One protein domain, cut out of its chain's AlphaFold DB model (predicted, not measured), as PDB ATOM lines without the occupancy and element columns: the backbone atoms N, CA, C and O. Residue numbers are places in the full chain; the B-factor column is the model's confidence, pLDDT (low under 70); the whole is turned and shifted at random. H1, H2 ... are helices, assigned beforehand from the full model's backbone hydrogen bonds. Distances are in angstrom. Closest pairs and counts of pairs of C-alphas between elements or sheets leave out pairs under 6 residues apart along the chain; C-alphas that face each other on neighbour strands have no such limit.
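What this domain is: This is residues 109 to 121 and 213 to 301 of the 343 residues of the protein "AAA_lid_10 domain-containing protein" of Ananas comosus var. bracteatus (UniProt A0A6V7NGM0). H4 and H5 cross at the core, H3 packs on both, H2 covers H3, and H1 runs beside H4; little H6 lies off beyond H5. The 102 printed residues hold six named helices, H1 to H6, and no named strand: all helix. The whole is compact, radius of gyration of the C-alphas 13.4 A, spanning 38 by 36 by 25 A.

Where its parts are: H1, residues 109 to 117, begins at C-alpha 109 (67.680, 20.656, 98.864). H2 is 213 to 225, H3 234 to 247 (20.1 A), H4 251 to 270 (29.1 A), H5 283 to 294. H6, 297 to 301, ends at C-alpha 301 (46.857, 46.330, 103.444).

How they stand to each other: H4, by residues 257 to 265 alone, touches H5 at a steep tilt of 56 degrees; closest C-alphas, Ala 261 and Ala 289, 5.0 A. H2 touches H3; closest C-alphas, Lys 213 and Ala 241, 4.9 A. H6 touches no helix. Every O i to N i+4 pair in H1 to H6 is within hydrogen-bond range.

The domain as a whole: C-alphas 121 and 213 are 21.4 A apart across the cut. The link H4 to H5 is long; residues 270 to 275 stand free. pLDDT is under 70 at 121, 228 and 272 to 278.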
ATOM      1  N   ALA A 109      68.062  21.578  99.934       71.62
ATOM      2  CA  ALA A 109      67.680  20.656  98.864       71.62
ATOM      3  C   ALA A 109      66.500  19.717  99.215       71.62
ATOM      4  O   ALA A 109      65.691  19.417  98.343       71.62
ATOM      5  N   GLN A 110      66.364  19.266 100.470       73.00
ATOM      6  CA  GLN A 110      65.212  18.461 100.900       73.00
ATOM      7  C   GLN A 110      63.946  19.317 100.905       73.00
ATOM      8  O   GLN A 110      62.975  18.962 100.246       73.00
ATOM      9  N   MET A 111      63.975  20.480 101.567       74.25
ATOM     10  CA  MET A 111      62.820  21.387 101.631       74.25
ATOM     11  C   MET A 111      62.386  21.857 100.232       74.25
ATOM     12  O   MET A 111      61.191  21.909  99.930       74.25
ATOM     13  N   GLN A 112      63.351  22.104  99.342       76.62
ATOM     14  CA  GLN A 112      63.106  22.381  97.928       76.62
ATOM     15  C   GLN A 112      62.425  21.201  97.208       76.62
ATOM     16  O   GLN A 112      61.425  21.417  96.523       76.62
ATOM     17  N   ALA A 113      62.868  19.958  97.423       77.00
ATOM     18  CA  ALA A 113      62.198  18.778  96.868       77.00
ATOM     19  C   ALA A 113      60.743  18.638  97.368       77.00
ATOM     20  O   ALA A 113      59.847  18.335  96.577       77.00
ATOM     21  N   VAL A 114      60.454  18.947  98.646       78.44
ATOM     22  CA  VAL A 114      59.061  18.992  99.141       78.44
ATOM     23  C   VAL A 114      58.256  20.082  98.424       78.44
ATOM     24  O   VAL A 114      57.120  19.843  97.998       78.44
ATOM     25  N   ARG A 115      58.834  21.280  98.247       81.12
ATOM     26  CA  ARG A 115      58.197  22.380  97.503       81.12
ATOM     27  C   ARG A 115      57.878  21.984  96.062       81.12
ATOM     28  O   ARG A 115      56.836  22.410  95.559       81.12
ATOM     29  N   GLU A 116      58.733  21.203  95.413       80.31
ATOM     30  CA  GLU A 116      58.563  20.718  94.038       80.31
ATOM     31  C   GLU A 116      57.496  19.614  93.936       80.31
ATOM     32  O   GLU A 116      56.589  19.724  93.107       80.31
ATOM     33  N   ALA A 117      57.485  18.625  94.836       75.50
ATOM     34  CA  ALA A 117      56.429  17.603  94.896       75.50
ATOM     35  C   ALA A 117      55.031  18.202  95.179       75.50
ATOM     36  O   ALA A 117      54.019  17.806  94.583       75.50
ATOM     37  N   LEU A 118      54.966  19.222  96.041       79.69
ATOM     38  CA  LEU A 118      53.746  19.986  96.323       79.69
ATOM     39  C   LEU A 118      53.438  21.077  95.281       79.69
ATOM     40  O   LEU A 118      52.455  21.803  95.434       79.69
ATOM     41  N   HIS A 119      54.235  21.234  94.219       80.00
ATOM     42  CA  HIS A 119      53.979  22.281  93.235       80.00
ATOM     43  C   HIS A 119      52.733  21.981  92.381       80.00
ATOM     44  O   HIS A 119      52.451  20.844  91.997       80.00
ATOM     45  N   VAL A 120      51.979  23.037  92.058       74.69
ATOM     46  CA  VAL A 120      50.693  22.950  91.342       74.69
ATOM     47  C   VAL A 120      50.861  22.474  89.893       74.69
ATOM     48  O   VAL A 120      49.952  21.833  89.370       74.69
ATOM     49  N   ALA A 121      52.005  22.750  89.255       60.47
ATOM     50  CA  ALA A 121      52.311  22.256  87.909       60.47
ATOM     51  C   ALA A 121      52.875  20.821  87.887       60.47
ATOM     52  O   ALA A 121      52.891  20.201  86.827       60.47
ATOM     53  N   LYS A 213      37.179  16.845 102.087       92.88
ATOM     54  CA  LYS A 213      38.285  16.748 103.057       92.88
ATOM     55  C   LYS A 213      39.147  15.490 102.850       92.88
ATOM     56  O   LYS A 213      40.360  15.609 102.708       92.88
ATOM     57  N   ASP A 214      38.544  14.307 102.755       91.81
ATOM     58  CA  ASP A 214      39.300  13.052 102.608       91.81
ATOM     59  C   ASP A 214      39.913  12.873 101.206       91.81
ATOM     60  O   ASP A 214      40.943  12.218 101.066       91.81
ATOM     61  N   GLN A 215      39.345  13.510 100.172       90.81
ATOM     62  CA  GLN A 215      39.946  13.554  98.834       90.81
ATOM     63  C   GLN A 215      41.189  14.456  98.823       90.81
ATOM     64  O   GLN A 215      42.243  14.042  98.342       90.81
ATOM     65  N   ILE A 216      41.099  15.661  99.405       90.75
ATOM     66  CA  ILE A 216      42.245  16.576  99.551       90.75
ATOM     67  C   ILE A 216      43.371  15.883 100.325       90.75
ATOM     68  O   ILE A 216      44.520  15.901  99.886       90.75
ATOM     69  N   LEU A 217      43.040  15.230 101.444       91.06
ATOM     70  CA  LEU A 217      44.005  14.516 102.280       91.06
ATOM     71  C   LEU A 217      44.717  13.392 101.507       91.06
ATOM     72  O   LEU A 217      45.948  13.356 101.523       91.06
ATOM     73  N   LYS A 218      43.984  12.552 100.760       89.00
ATOM     74  CA  LYS A 218      44.571  11.518  99.883       89.00
ATOM     75  C   LYS A 218      45.511  12.109  98.826       89.00
ATOM     76  O   LYS A 218      46.620  11.609  98.652       89.00
ATOM     77  N   ILE A 219      45.107  13.186  98.147       88.50
ATOM     78  CA  ILE A 219      45.914  13.816  97.085       88.50
ATOM     79  C   ILE A 219      47.193  14.455  97.658       88.50
ATOM     80  O   ILE A 219      48.241  14.400  97.010       88.50
ATOM     81  N   ILE A 220      47.147  15.038  98.866       88.12
ATOM     82  CA  ILE A 220      48.358  15.530  99.547       88.12
ATOM     83  C   ILE A 220      49.253  14.350  99.950       88.12
ATOM     84  O   ILE A 220      50.435  14.354  99.615       88.12
ATOM     85  N   GLN A 221      48.705  13.327 100.614       87.00
ATOM     86  CA  GLN A 221      49.473  12.155 101.055       87.00
ATOM     87  C   GLN A 221      50.183  11.463  99.889       87.00
ATOM     88  O   GLN A 221      51.386  11.242  99.970       87.00
ATOM     89  N   GLN A 222      49.498  11.211  98.770       85.06
ATOM     90  CA  GLN A 222      50.113  10.573  97.603       85.06
ATOM     91  C   GLN A 222      51.260  11.404  96.999       85.06
ATOM     92  O   GLN A 222      52.226  10.829  96.505       85.06
ATOM     93  N   ARG A 223      51.200  12.742  97.064       82.00
ATOM     94  CA  ARG A 223      52.320  13.614  96.657       82.00
ATOM     95  C   ARG A 223      53.488  13.574  97.640       82.00
ATOM     96  O   ARG A 223      54.631  13.656  97.206       82.00
ATOM     97  N   LEU A 224      53.213  13.442  98.937       82.31
ATOM     98  CA  LEU A 224      54.247  13.328  99.970       82.31
ATOM     99  C   LEU A 224      54.923  11.948  99.969       82.31
ATOM    100  O   LEU A 224      56.130  11.874 100.161       82.31
ATOM    101  N   MET A 225      54.191  10.869  99.666       78.94
ATOM    102  CA  MET A 225      54.746   9.507  99.583       78.94
ATOM    103  C   MET A 225      55.889   9.376  98.563       78.94
ATOM    104  O   MET A 225      56.791   8.574  98.777       78.94
ATOM    105  N   VAL A 226      55.897  10.191  97.500       76.94
ATOM    106  CA  VAL A 226      56.986  10.237  96.499       76.94
ATOM    107  C   VAL A 226      58.329  10.660  97.115       76.94
ATOM    108  O   VAL A 226      59.381  10.308  96.591       76.94
ATOM    109  N   LEU A 227      58.311  11.397  98.231       71.56
ATOM    110  CA  LEU A 227      59.514  11.890  98.908       71.56
ATOM    111  C   LEU A 227      60.156  10.829  99.815       71.56
ATOM    112  O   LEU A 227      61.363  10.877 100.035       71.56
ATOM    113  N   GLY A 228      59.370   9.882 100.341       68.19
ATOM    114  CA  GLY A 228      59.855   8.807 101.215       68.19
ATOM    115  C   GLY A 228      60.171   9.205 102.667       68.19
ATOM    116  O   GLY A 228      60.788   8.413 103.374       68.19
ATOM    117  N   TYR A 229      59.773  10.397 103.129       75.56
ATOM    118  CA  TYR A 229      59.946  10.846 104.521       75.56
ATOM    119  C   TYR A 229      58.765  11.696 105.022       75.56
ATOM    120  O   TYR A 229      58.155  12.454 104.264       75.56
ATOM    121  N   ASP A 230      58.454  11.584 106.318       77.50
ATOM    122  CA  ASP A 230      57.333  12.279 106.963       77.50
ATOM    123  C   ASP A 230      57.650  13.757 107.241       77.50
ATOM    124  O   ASP A 230      58.248  14.115 108.254       77.50
ATOM    125  N   VAL A 231      57.217  14.642 106.338       81.88
ATOM    126  CA  VAL A 231      57.394  16.103 106.479       81.88
ATOM    127  C   VAL A 231      56.299  16.760 107.324       81.88
ATOM    128  O   VAL A 231      56.518  17.823 107.898       81.88
ATOM    129  N   PHE A 232      55.107  16.163 107.410       86.81
ATOM    130  CA  PHE A 232      53.930  16.777 108.033       86.81
ATOM    131  C   PHE A 232      53.304  15.867 109.084       86.81
ATOM    132  O   PHE A 232      53.084  14.683 108.841       86.81
ATOM    133  N   GLN A 233      52.901  16.445 110.215       89.44
ATOM    134  CA  GLN A 233      52.085  15.739 111.197       89.44
ATOM    135  C   GLN A 233      50.695  15.418 110.594       89.44
ATOM    136  O   GLN A 233      50.048  16.328 110.061       89.44
ATOM    137  N   PRO A 234      50.165  14.181 110.705       88.69
ATOM    138  CA  PRO A 234      48.884  13.811 110.085       88.69
ATOM    139  C   PRO A 234      47.700  14.706 110.489       88.69
ATOM    140  O   PRO A 234      46.861  15.041 109.654       88.69
ATOM    141  N   LEU A 235      47.673  15.164 111.746       89.69
ATOM    142  CA  LEU A 235      46.661  16.092 112.267       89.69
ATOM    143  C   LEU A 235      46.712  17.472 111.586       89.69
ATOM    144  O   LEU A 235      45.666  18.074 111.341       89.69
ATOM    145  N   ALA A 236      47.904  17.962 111.230       90.62
ATOM    146  CA  ALA A 236      48.075  19.228 110.518       90.62
ATOM    147  C   ALA A 236      47.573  19.127 109.065       90.62
ATOM    148  O   ALA A 236      46.892  20.032 108.575       90.62
ATOM    149  N   LEU A 237      47.828  17.994 108.394       91.81
ATOM    150  CA  LEU A 237      47.254  17.712 107.072       91.81
ATOM    151  C   LEU A 237      45.726  17.618 107.122       91.81
ATOM    152  O   LEU A 237      45.052  18.182 106.259       91.81
ATOM    153  N   GLU A 238      45.164  16.955 108.137       92.88
ATOM    154  CA  GLU A 238      43.711  16.854 108.285       92.88
ATOM    155  C   GLU A 238      43.062  18.215 108.568       92.88
ATOM    156  O   GLU A 238      42.019  18.532 107.992       92.88
ATOM    157  N   PHE A 239      43.693  19.055 109.395       92.62
ATOM    158  CA  PHE A 239      43.246  20.423 109.661       92.62
ATOM    159  C   PHE A 239      43.246  21.282 108.388       92.62
ATOM    160  O   PHE A 239      42.230  21.909 108.075       92.62
ATOM    161  N   CYS A 240      44.328  21.237 107.602       92.62
ATOM    162  CA  CYS A 240      44.413  21.894 106.295       92.62
ATOM    163  C   CYS A 240      43.311  21.410 105.340       92.62
ATOM    164  O   CYS A 240      42.539  22.222 104.821       92.62
ATOM    165  N   ALA A 241      43.169  20.094 105.165       93.88
ATOM    166  CA  ALA A 241      42.165  19.507 104.283       93.88
ATOM    167  C   ALA A 241      40.732  19.886 104.697       93.88
ATOM    168  O   ALA A 241      39.930  20.289 103.853       93.88
ATOM    169  N   ARG A 242      40.422  19.837 106.000       93.25
ATOM    170  CA  ARG A 242      39.121  20.225 106.568       93.25
ATOM    171  C   ARG A 242      38.832  21.715 106.353       93.25
ATOM    172  O   ARG A 242      37.736  22.067 105.919       93.25
ATOM    173  N   LYS A 243      39.816  22.588 106.600       92.50
ATOM    174  CA  LYS A 243      39.689  24.044 106.434       92.50
ATOM    175  C   LYS A 243      39.518  24.449 104.969       92.50
ATOM    176  O   LYS A 243      38.671  25.289 104.672       92.50
ATOM    177  N   VAL A 244      40.291  23.854 104.057       92.69
ATOM    178  CA  VAL A 244      40.209  24.162 102.621       92.69
ATOM    179  C   VAL A 244      38.921  23.612 102.016       92.69
ATOM    180  O   VAL A 244      38.267  24.349 101.277       92.69
ATOM    181  N   ALA A 245      38.499  22.389 102.361       92.12
ATOM    182  CA  ALA A 245      37.215  21.834 101.923       92.12
ATOM    183  C   ALA A 245      36.038  22.732 102.339       92.12
ATOM    184  O   ALA A 245      35.243  23.125 101.491       92.12
ATOM    185  N   ALA A 246      35.983  23.145 103.612       91.12
ATOM    186  CA  ALA A 246      34.916  24.002 104.135       91.12
ATOM    187  C   ALA A 246      34.885  25.426 103.540       91.12
ATOM    188  O   ALA A 246      33.849  26.081 103.590       91.12
ATOM    189  N   ALA A 247      36.006  25.922 103.000       89.00
ATOM    190  CA  ALA A 247      36.121  27.294 102.499       89.00
ATOM    191  C   ALA A 247      36.145  27.425 100.964       89.00
ATOM    192  O   ALA A 247      35.958  28.531 100.456       89.00
ATOM    193  N   SER A 248      36.455  26.355 100.219       85.19
ATOM    194  CA  SER A 248      36.619  26.419  98.754       85.19
ATOM    195  C   SER A 248      36.685  25.066  98.035       85.19
ATOM    196  O   SER A 248      36.364  25.017  96.850       85.19
ATOM    197  N   GLY A 249      37.216  24.017  98.673       87.12
ATOM    198  CA  GLY A 249      37.524  22.719  98.051       87.12
ATOM    199  C   GLY A 249      38.428  22.778  96.805       87.12
ATOM    200  O   GLY A 249      38.384  21.870  95.975       87.12
ATOM    201  N   ASP A 250      39.237  23.834  96.655       88.12
ATOM    202  CA  ASP A 250      40.234  23.976  95.585       88.12
ATOM    203  C   ASP A 250      41.573  23.352  96.015       88.12
ATOM    204  O   ASP A 250      42.233  23.819  96.951       88.12
ATOM    205  N   MET A 251      42.007  22.322  95.287       86.75
ATOM    206  CA  MET A 251      43.268  21.622  95.539       86.75
ATOM    207  C   MET A 251      44.502  22.527  95.362       86.75
ATOM    208  O   MET A 251      45.505  22.348  96.053       86.75
ATOM    209  N   ARG A 252      44.440  23.544  94.492       88.25
ATOM    210  CA  ARG A 252      45.521  24.530  94.316       88.25
ATOM    211  C   ARG A 252      45.739  25.339  95.591       88.25
ATOM    212  O   ARG A 252      46.884  25.597  95.957       88.25
ATOM    213  N   ARG A 253      44.655  25.693  96.296       88.69
ATOM    214  CA  ARG A 253      44.740  26.370  97.599       88.69
ATOM    215  C   ARG A 253      45.282  25.439  98.681       88.69
ATOM    216  O   ARG A 253      46.115  25.886  99.459       88.69
ATOM    217  N   ALA A 254      44.892  24.161  98.691       91.25
ATOM    218  CA  ALA A 254      45.449  23.176  99.626       91.25
ATOM    219  C   ALA A 254      46.973  23.012  99.468       91.25
ATOM    220  O   ALA A 254      47.711  23.115 100.447       91.25
ATOM    221  N   LEU A 255      47.458  22.843  98.232       90.06
ATOM    222  CA  LEU A 255      48.895  22.757  97.938       90.06
ATOM    223  C   LEU A 255      49.643  24.053  98.295       90.06
ATOM    224  O   LEU A 255      50.726  23.996  98.875       90.06
ATOM    225  N   GLY A 256      49.050  25.220  98.014       90.31
ATOM    226  CA  GLY A 256      49.609  26.523  98.394       90.31
ATOM    227  C   GLY A 256      49.741  26.714  99.910       90.31
ATOM    228  O   GLY A 256      50.775  27.188 100.374       90.31
ATOM    229  N   VAL A 257      48.742  26.287 100.691       91.94
ATOM    230  CA  VAL A 257      48.802  26.295 102.165       91.94
ATOM    231  C   VAL A 257      49.914  25.375 102.671       91.94
ATOM    232  O   VAL A 257      50.718  25.800 103.497       91.94
ATOM    233  N   CYS A 258      50.026  24.153 102.137       90.50
ATOM    234  CA  CYS A 258      51.081  23.218 102.545       90.50
ATOM    235  C   CYS A 258      52.485  23.763 102.230       90.50
ATOM    236  O   CYS A 258      53.382  23.650 103.062       90.50
ATOM    237  N   ARG A 259      52.672  24.428 101.078       90.12
ATOM    238  CA  ARG A 259      53.920  25.142 100.758       90.12
ATOM    239  C   ARG A 259      54.196  26.290 101.737       90.12
ATOM    240  O   ARG A 259      55.320  26.409 102.216       90.12
ATOM    241  N   SER A 260      53.187  27.089 102.084       91.06
ATOM    242  CA  SER A 260      53.348  28.179 103.053       91.06
ATOM    243  C   SER A 260      53.655  27.690 104.475       91.06
ATOM    244  O   SER A 260      54.234  28.453 105.241       91.06
ATOM    245  N   ALA A 261      53.289  26.460 104.848       90.88
ATOM    246  CA  ALA A 261      53.663  25.880 106.142       90.88
ATOM    247  C   ALA A 261      55.142  25.445 106.179       90.88
ATOM    248  O   ALA A 261      55.788  25.554 107.216       90.88
ATOM    249  N   ILE A 262      55.696  25.028 105.032       88.75
ATOM    250  CA  ILE A 262      57.136  24.770 104.857       88.75
ATOM    251  C   ILE A 262      57.928  26.085 104.925       88.75
ATOM    252  O   ILE A 262      58.980  26.128 105.549       88.75
ATOM    253  N   GLU A 263      57.412  27.171 104.335       88.44
ATOM    254  CA  GLU A 263      58.010  28.514 104.458       88.44
ATOM    255  C   GLU A 263      58.089  28.984 105.920       88.44
ATOM    256  O   GLU A 263      59.147  29.429 106.345       88.44
ATOM    257  N   VAL A 264      57.017  28.818 106.706       88.88
ATOM    258  CA  VAL A 264      57.012  29.164 108.143       88.88
ATOM    259  C   VAL A 264      58.018  28.315 108.932       88.88
ATOM    260  O   VAL A 264      58.731  28.848 109.777       88.88
ATOM    261  N   LEU A 265      58.129  27.016 108.627       86.44
ATOM    262  CA  LEU A 265      59.125  26.136 109.249       86.44
ATOM    263  C   LEU A 265      60.570  26.548 108.896       86.44
ATOM    264  O   LEU A 265      61.442  26.489 109.756       86.44
ATOM    265  N   GLU A 266      60.845  27.000 107.668       83.88
ATOM    266  CA  GLU A 266      62.165  27.550 107.305       83.88
ATOM    267  C   GLU A 266      62.467  28.891 107.982       83.88
ATOM    268  O   GLU A 266      63.605  29.117 108.394       83.88
ATOM    269  N   GLU A 267      61.471  29.775 108.105       84.69
ATOM    270  CA  GLU A 267      61.592  31.041 108.839       84.69
ATOM    271  C   GLU A 267      61.938  30.773 110.319       84.69
ATOM    272  O   GLU A 267      62.878  31.363 110.847       84.69
ATOM    273  N   GLU A 268      61.267  29.815 110.965       83.31
ATOM    274  CA  GLU A 268      61.505  29.446 112.370       83.31
ATOM    275  C   GLU A 268      62.835  28.700 112.591       83.31
ATOM    276  O   GLU A 268      63.512  28.929 113.592       83.31
ATOM    277  N   LEU A 269      63.277  27.871 111.637       78.44
ATOM    278  CA  LEU A 269      64.602  27.230 111.672       78.44
ATOM    279  C   LEU A 269      65.761  28.217 111.444       78.44
ATOM    280  O   LEU A 269      66.903  27.908 111.798       78.44
ATOM    281  N   ARG A 270      65.490  29.390 110.858       78.25
ATOM    282  CA  ARG A 270      66.478  30.458 110.644       78.25
ATOM    283  C   ARG A 270      66.709  31.320 111.892       78.25
ATOM    284  O   ARG A 270      67.787  31.902 112.002       78.25
ATOM    285  N   ASP A 271      65.755  31.364 112.822       74.69
ATOM    286  CA  ASP A 271      65.850  32.095 114.091       74.69
ATOM    287  C   ASP A 271      66.353  31.168 115.227       74.69
ATOM    288  O   ASP A 271      65.564  30.456 115.858       74.69
ATOM    289  N   PRO A 272      67.662  31.160 115.565       60.62
ATOM    290  CA  PRO A 272      68.225  30.204 116.527       60.62
ATOM    291  C   PRO A 272      67.701  30.380 117.963       60.62
ATOM    292  O   PRO A 272      67.832  29.478 118.786       60.62
ATOM    293  N   SER A 273      67.074  31.517 118.271       64.69
ATOM    294  CA  SER A 273      66.497  31.846 119.579       64.69
ATOM    295  C   SER A 273      65.234  31.050 119.943       64.69
ATOM    296  O   SER A 273      64.757  31.175 121.071       64.69
ATOM    297  N   LYS A 274      64.699  30.222 119.032       59.97
ATOM    298  CA  LYS A 274      63.505  29.385 119.257       59.97
ATOM    299  C   LYS A 274      63.735  27.872 119.122       59.97
ATOM    300  O   LYS A 274      62.771  27.128 118.954       59.97
ATOM    301  N   GLN A 275      64.976  27.382 119.153       47.81
ATOM    302  CA  GLN A 275      65.287  25.981 118.819       47.81
ATOM    303  C   GLN A 275      64.684  24.943 119.796       47.81
ATOM    304  O   GLN A 275      65.325  24.489 120.740       47.81
ATOM    305  N   GLY A 276      63.443  24.533 119.509       49.75
ATOM    306  CA  GLY A 276      62.606  23.612 120.290       49.75
ATOM    307  C   GLY A 276      62.209  22.328 119.548       49.75
ATOM    308  O   GLY A 276      61.077  21.882 119.672       49.75
ATOM    309  N   GLN A 277      63.132  21.753 118.768       55.41
ATOM    310  CA  GLN A 277      63.095  20.386 118.212       55.41
ATOM    311  C   GLN A 277      61.763  19.875 117.605       55.41
ATOM    312  O   GLN A 277      61.067  19.060 118.207       55.41
ATOM    313  N   CYS A 278      61.513  20.189 116.328       55.78
ATOM    314  CA  CYS A 278      60.860  19.258 115.392       55.78
ATOM    315  C   CYS A 278      61.157  19.647 113.934       55.78
ATOM    316  O   CYS A 278      60.742  20.707 113.480       55.78
ATOM    317  N   ASN A 279      61.789  18.758 113.157       71.25
ATOM    318  CA  ASN A 279      62.021  18.954 111.711       71.25
ATOM    319  C   ASN A 279      60.765  18.630 110.864       71.25
ATOM    320  O   ASN A 279      60.871  18.251 109.700       71.25
ATOM    321  N   ILE A 280      59.579  18.714 111.472       81.62
ATOM    322  CA  ILE A 280      58.289  18.265 110.942       81.62
ATOM    323  C   ILE A 280      57.310  19.434 111.061       81.62
ATOM    324  O   ILE A 280      57.282  20.137 112.071       81.62
ATOM    325  N   VAL A 281      56.474  19.634 110.044       85.12
ATOM    326  CA  VAL A 281      55.394  20.624 110.070       85.12
ATOM    327  C   VAL A 281      54.334  20.186 111.087       85.12
ATOM    328  O   VAL A 281      53.527  19.287 110.825       85.12
ATOM    329  N   THR A 282      54.366  20.824 112.257       88.88
ATOM    330  CA  THR A 282      53.395  20.692 113.351       88.88
ATOM    331  C   THR A 282      52.071  21.389 113.013       88.88
ATOM    332  O   THR A 282      51.916  22.030 111.967       88.88
ATOM    333  N   PHE A 283      51.098  21.279 113.921       89.25
ATOM    334  CA  PHE A 283      49.843  22.024 113.838       89.25
ATOM    335  C   PHE A 283      50.053  23.548 113.773       89.25
ATOM    336  O   PHE A 283      49.404  24.211 112.967       89.25
ATOM    337  N   ASP A 284      50.976  24.105 114.561       89.00
ATOM    338  CA  ASP A 284      51.125  25.559 114.716       89.00
ATOM    339  C   ASP A 284      51.674  26.233 113.450       89.00
ATOM    340  O   ASP A 284      51.104  27.219 112.978       89.00
ATOM    341  N   HIS A 285      52.699  25.648 112.814       89.38
ATOM    342  CA  HIS A 285      53.203  26.131 111.519       89.38
ATOM    343  C   HIS A 285      52.092  26.110 110.447       89.38
ATOM    344  O   HIS A 285      52.008  26.996 109.589       89.38
ATOM    345  N   MET A 286      51.203  25.109 110.511       91.62
ATOM    346  CA  MET A 286      50.065  24.968 109.605       91.62
ATOM    347  C   MET A 286      48.945  25.978 109.900       91.62
ATOM    348  O   MET A 286      48.386  26.525 108.949       91.62
ATOM    349  N   ASP A 287      48.626  26.288 111.162       90.19
ATOM    350  CA  ASP A 287      47.645  27.340 111.480       90.19
ATOM    351  C   ASP A 287      48.159  28.738 111.107       90.19
ATOM    352  O   ASP A 287      47.398  29.539 110.561       90.19
ATOM    353  N   ILE A 288      49.459  29.011 111.271       89.94
ATOM    354  CA  ILE A 288      50.086  30.247 110.778       89.94
ATOM    355  C   ILE A 288      49.934  30.347 109.251       89.94
ATOM    356  O   ILE A 288      49.504  31.389 108.745       89.94
ATOM    357  N   ALA A 289      50.207  29.269 108.508       91.44
ATOM    358  CA  ALA A 289      50.056  29.222 107.050       91.44
ATOM    359  C   ALA A 289      48.592  29.349 106.584       91.44
ATOM    360  O   ALA A 289      48.289  30.113 105.666       91.44
ATOM    361  N   ILE A 290      47.658  28.660 107.247       91.31
ATOM    362  CA  ILE A 290      46.210  28.786 107.024       91.31
ATOM    363  C   ILE A 290      45.756  30.221 107.303       91.31
ATOM    364  O   ILE A 290      45.071  30.831 106.482       91.31
ATOM    365  N   SER A 291      46.190  30.802 108.419       89.75
ATOM    366  CA  SER A 291      45.950  32.200 108.761       89.75
ATOM    367  C   SER A 291      46.491  33.142 107.681       89.75
ATOM    368  O   SER A 291      45.764  34.031 107.244       89.75
ATOM    369  N   LYS A 292      47.723  32.942 107.196       86.75
ATOM    370  CA  LYS A 292      48.352  33.722 106.107       86.75
ATOM    371  C   LYS A 292      47.553  33.609 104.794       86.75
ATOM    372  O   LYS A 292      47.364  34.616 104.119       86.75
ATOM    373  N   ALA A 293      47.019  32.426 104.477       86.38
ATOM    374  CA  ALA A 293      46.309  32.126 103.226       86.38
ATOM    375  C   ALA A 293      44.791  32.423 103.217       86.38
ATOM    376  O   ALA A 293      44.184  32.448 102.140       86.38
ATOM    377  N   PHE A 294      44.165  32.608 104.386       84.12
ATOM    378  CA  PHE A 294      42.732  32.918 104.525       84.12
ATOM    379  C   PHE A 294      42.433  34.292 105.154       84.12
ATOM    380  O   PHE A 294      41.295  34.755 105.050       84.12
ATOM    381  N   LYS A 295      43.416  34.993 105.742       82.50
ATOM    382  CA  LYS A 295      43.288  36.432 106.037       82.50
ATOM    383  C   LYS A 295      43.092  37.201 104.727       82.50
ATOM    384  O   LYS A 295      43.785  36.962 103.742       82.50
ATOM    385  N   SER A 296      42.144  38.137 104.712       76.00
ATOM    386  CA  SER A 296      41.917  38.985 103.539       76.00
ATOM    387  C   SER A 296      43.113  39.908 103.308       76.00
ATOM    388  O   SER A 296      43.515  40.628 104.223       76.00
ATOM    389  N   THR A 297      43.626  39.958 102.075       72.31
ATOM    390  CA  THR A 297      44.693  40.888 101.672       72.31
ATOM    391  C   THR A 297      44.351  42.329 102.046       72.31
ATOM    392  O   THR A 297      45.218  43.052 102.520       72.31
ATOM    393  N   VAL A 298      43.072  42.716 101.943       77.06
ATOM    394  CA  VAL A 298      42.577  44.051 102.318       77.06
ATOM    395  C   VAL A 298      42.850  44.370 103.792       77.06
ATOM    396  O   VAL A 298      43.185  45.504 104.112       77.06
ATOM    397  N   ILE A 299      42.755  43.386 104.693       78.69
ATOM    398  CA  ILE A 299      43.051  43.571 106.124       78.69
ATOM    399  C   ILE A 299      44.555  43.806 106.320       78.69
ATOM    400  O   ILE A 299      44.935  44.754 107.005       78.69
ATOM    401  N   ASN A 300      45.406  43.014 105.661       75.12
ATOM    402  CA  ASN A 300      46.860  43.200 105.707       75.12
ATOM    403  C   ASN A 300      47.260  44.575 105.139       75.12
ATOM    404  O   ASN A 300      48.036  45.292 105.768       75.12
ATOM    405  N   THR A 301      46.669  44.988 104.009       80.12
ATOM    406  CA  THR A 301      46.857  46.330 103.444       80.12
ATOM    407  C   THR A 301      46.436  47.401 104.448       80.12
ATOM    408  O   THR A 301      47.262  48.248 104.772       80.12
TER     409      THR A 301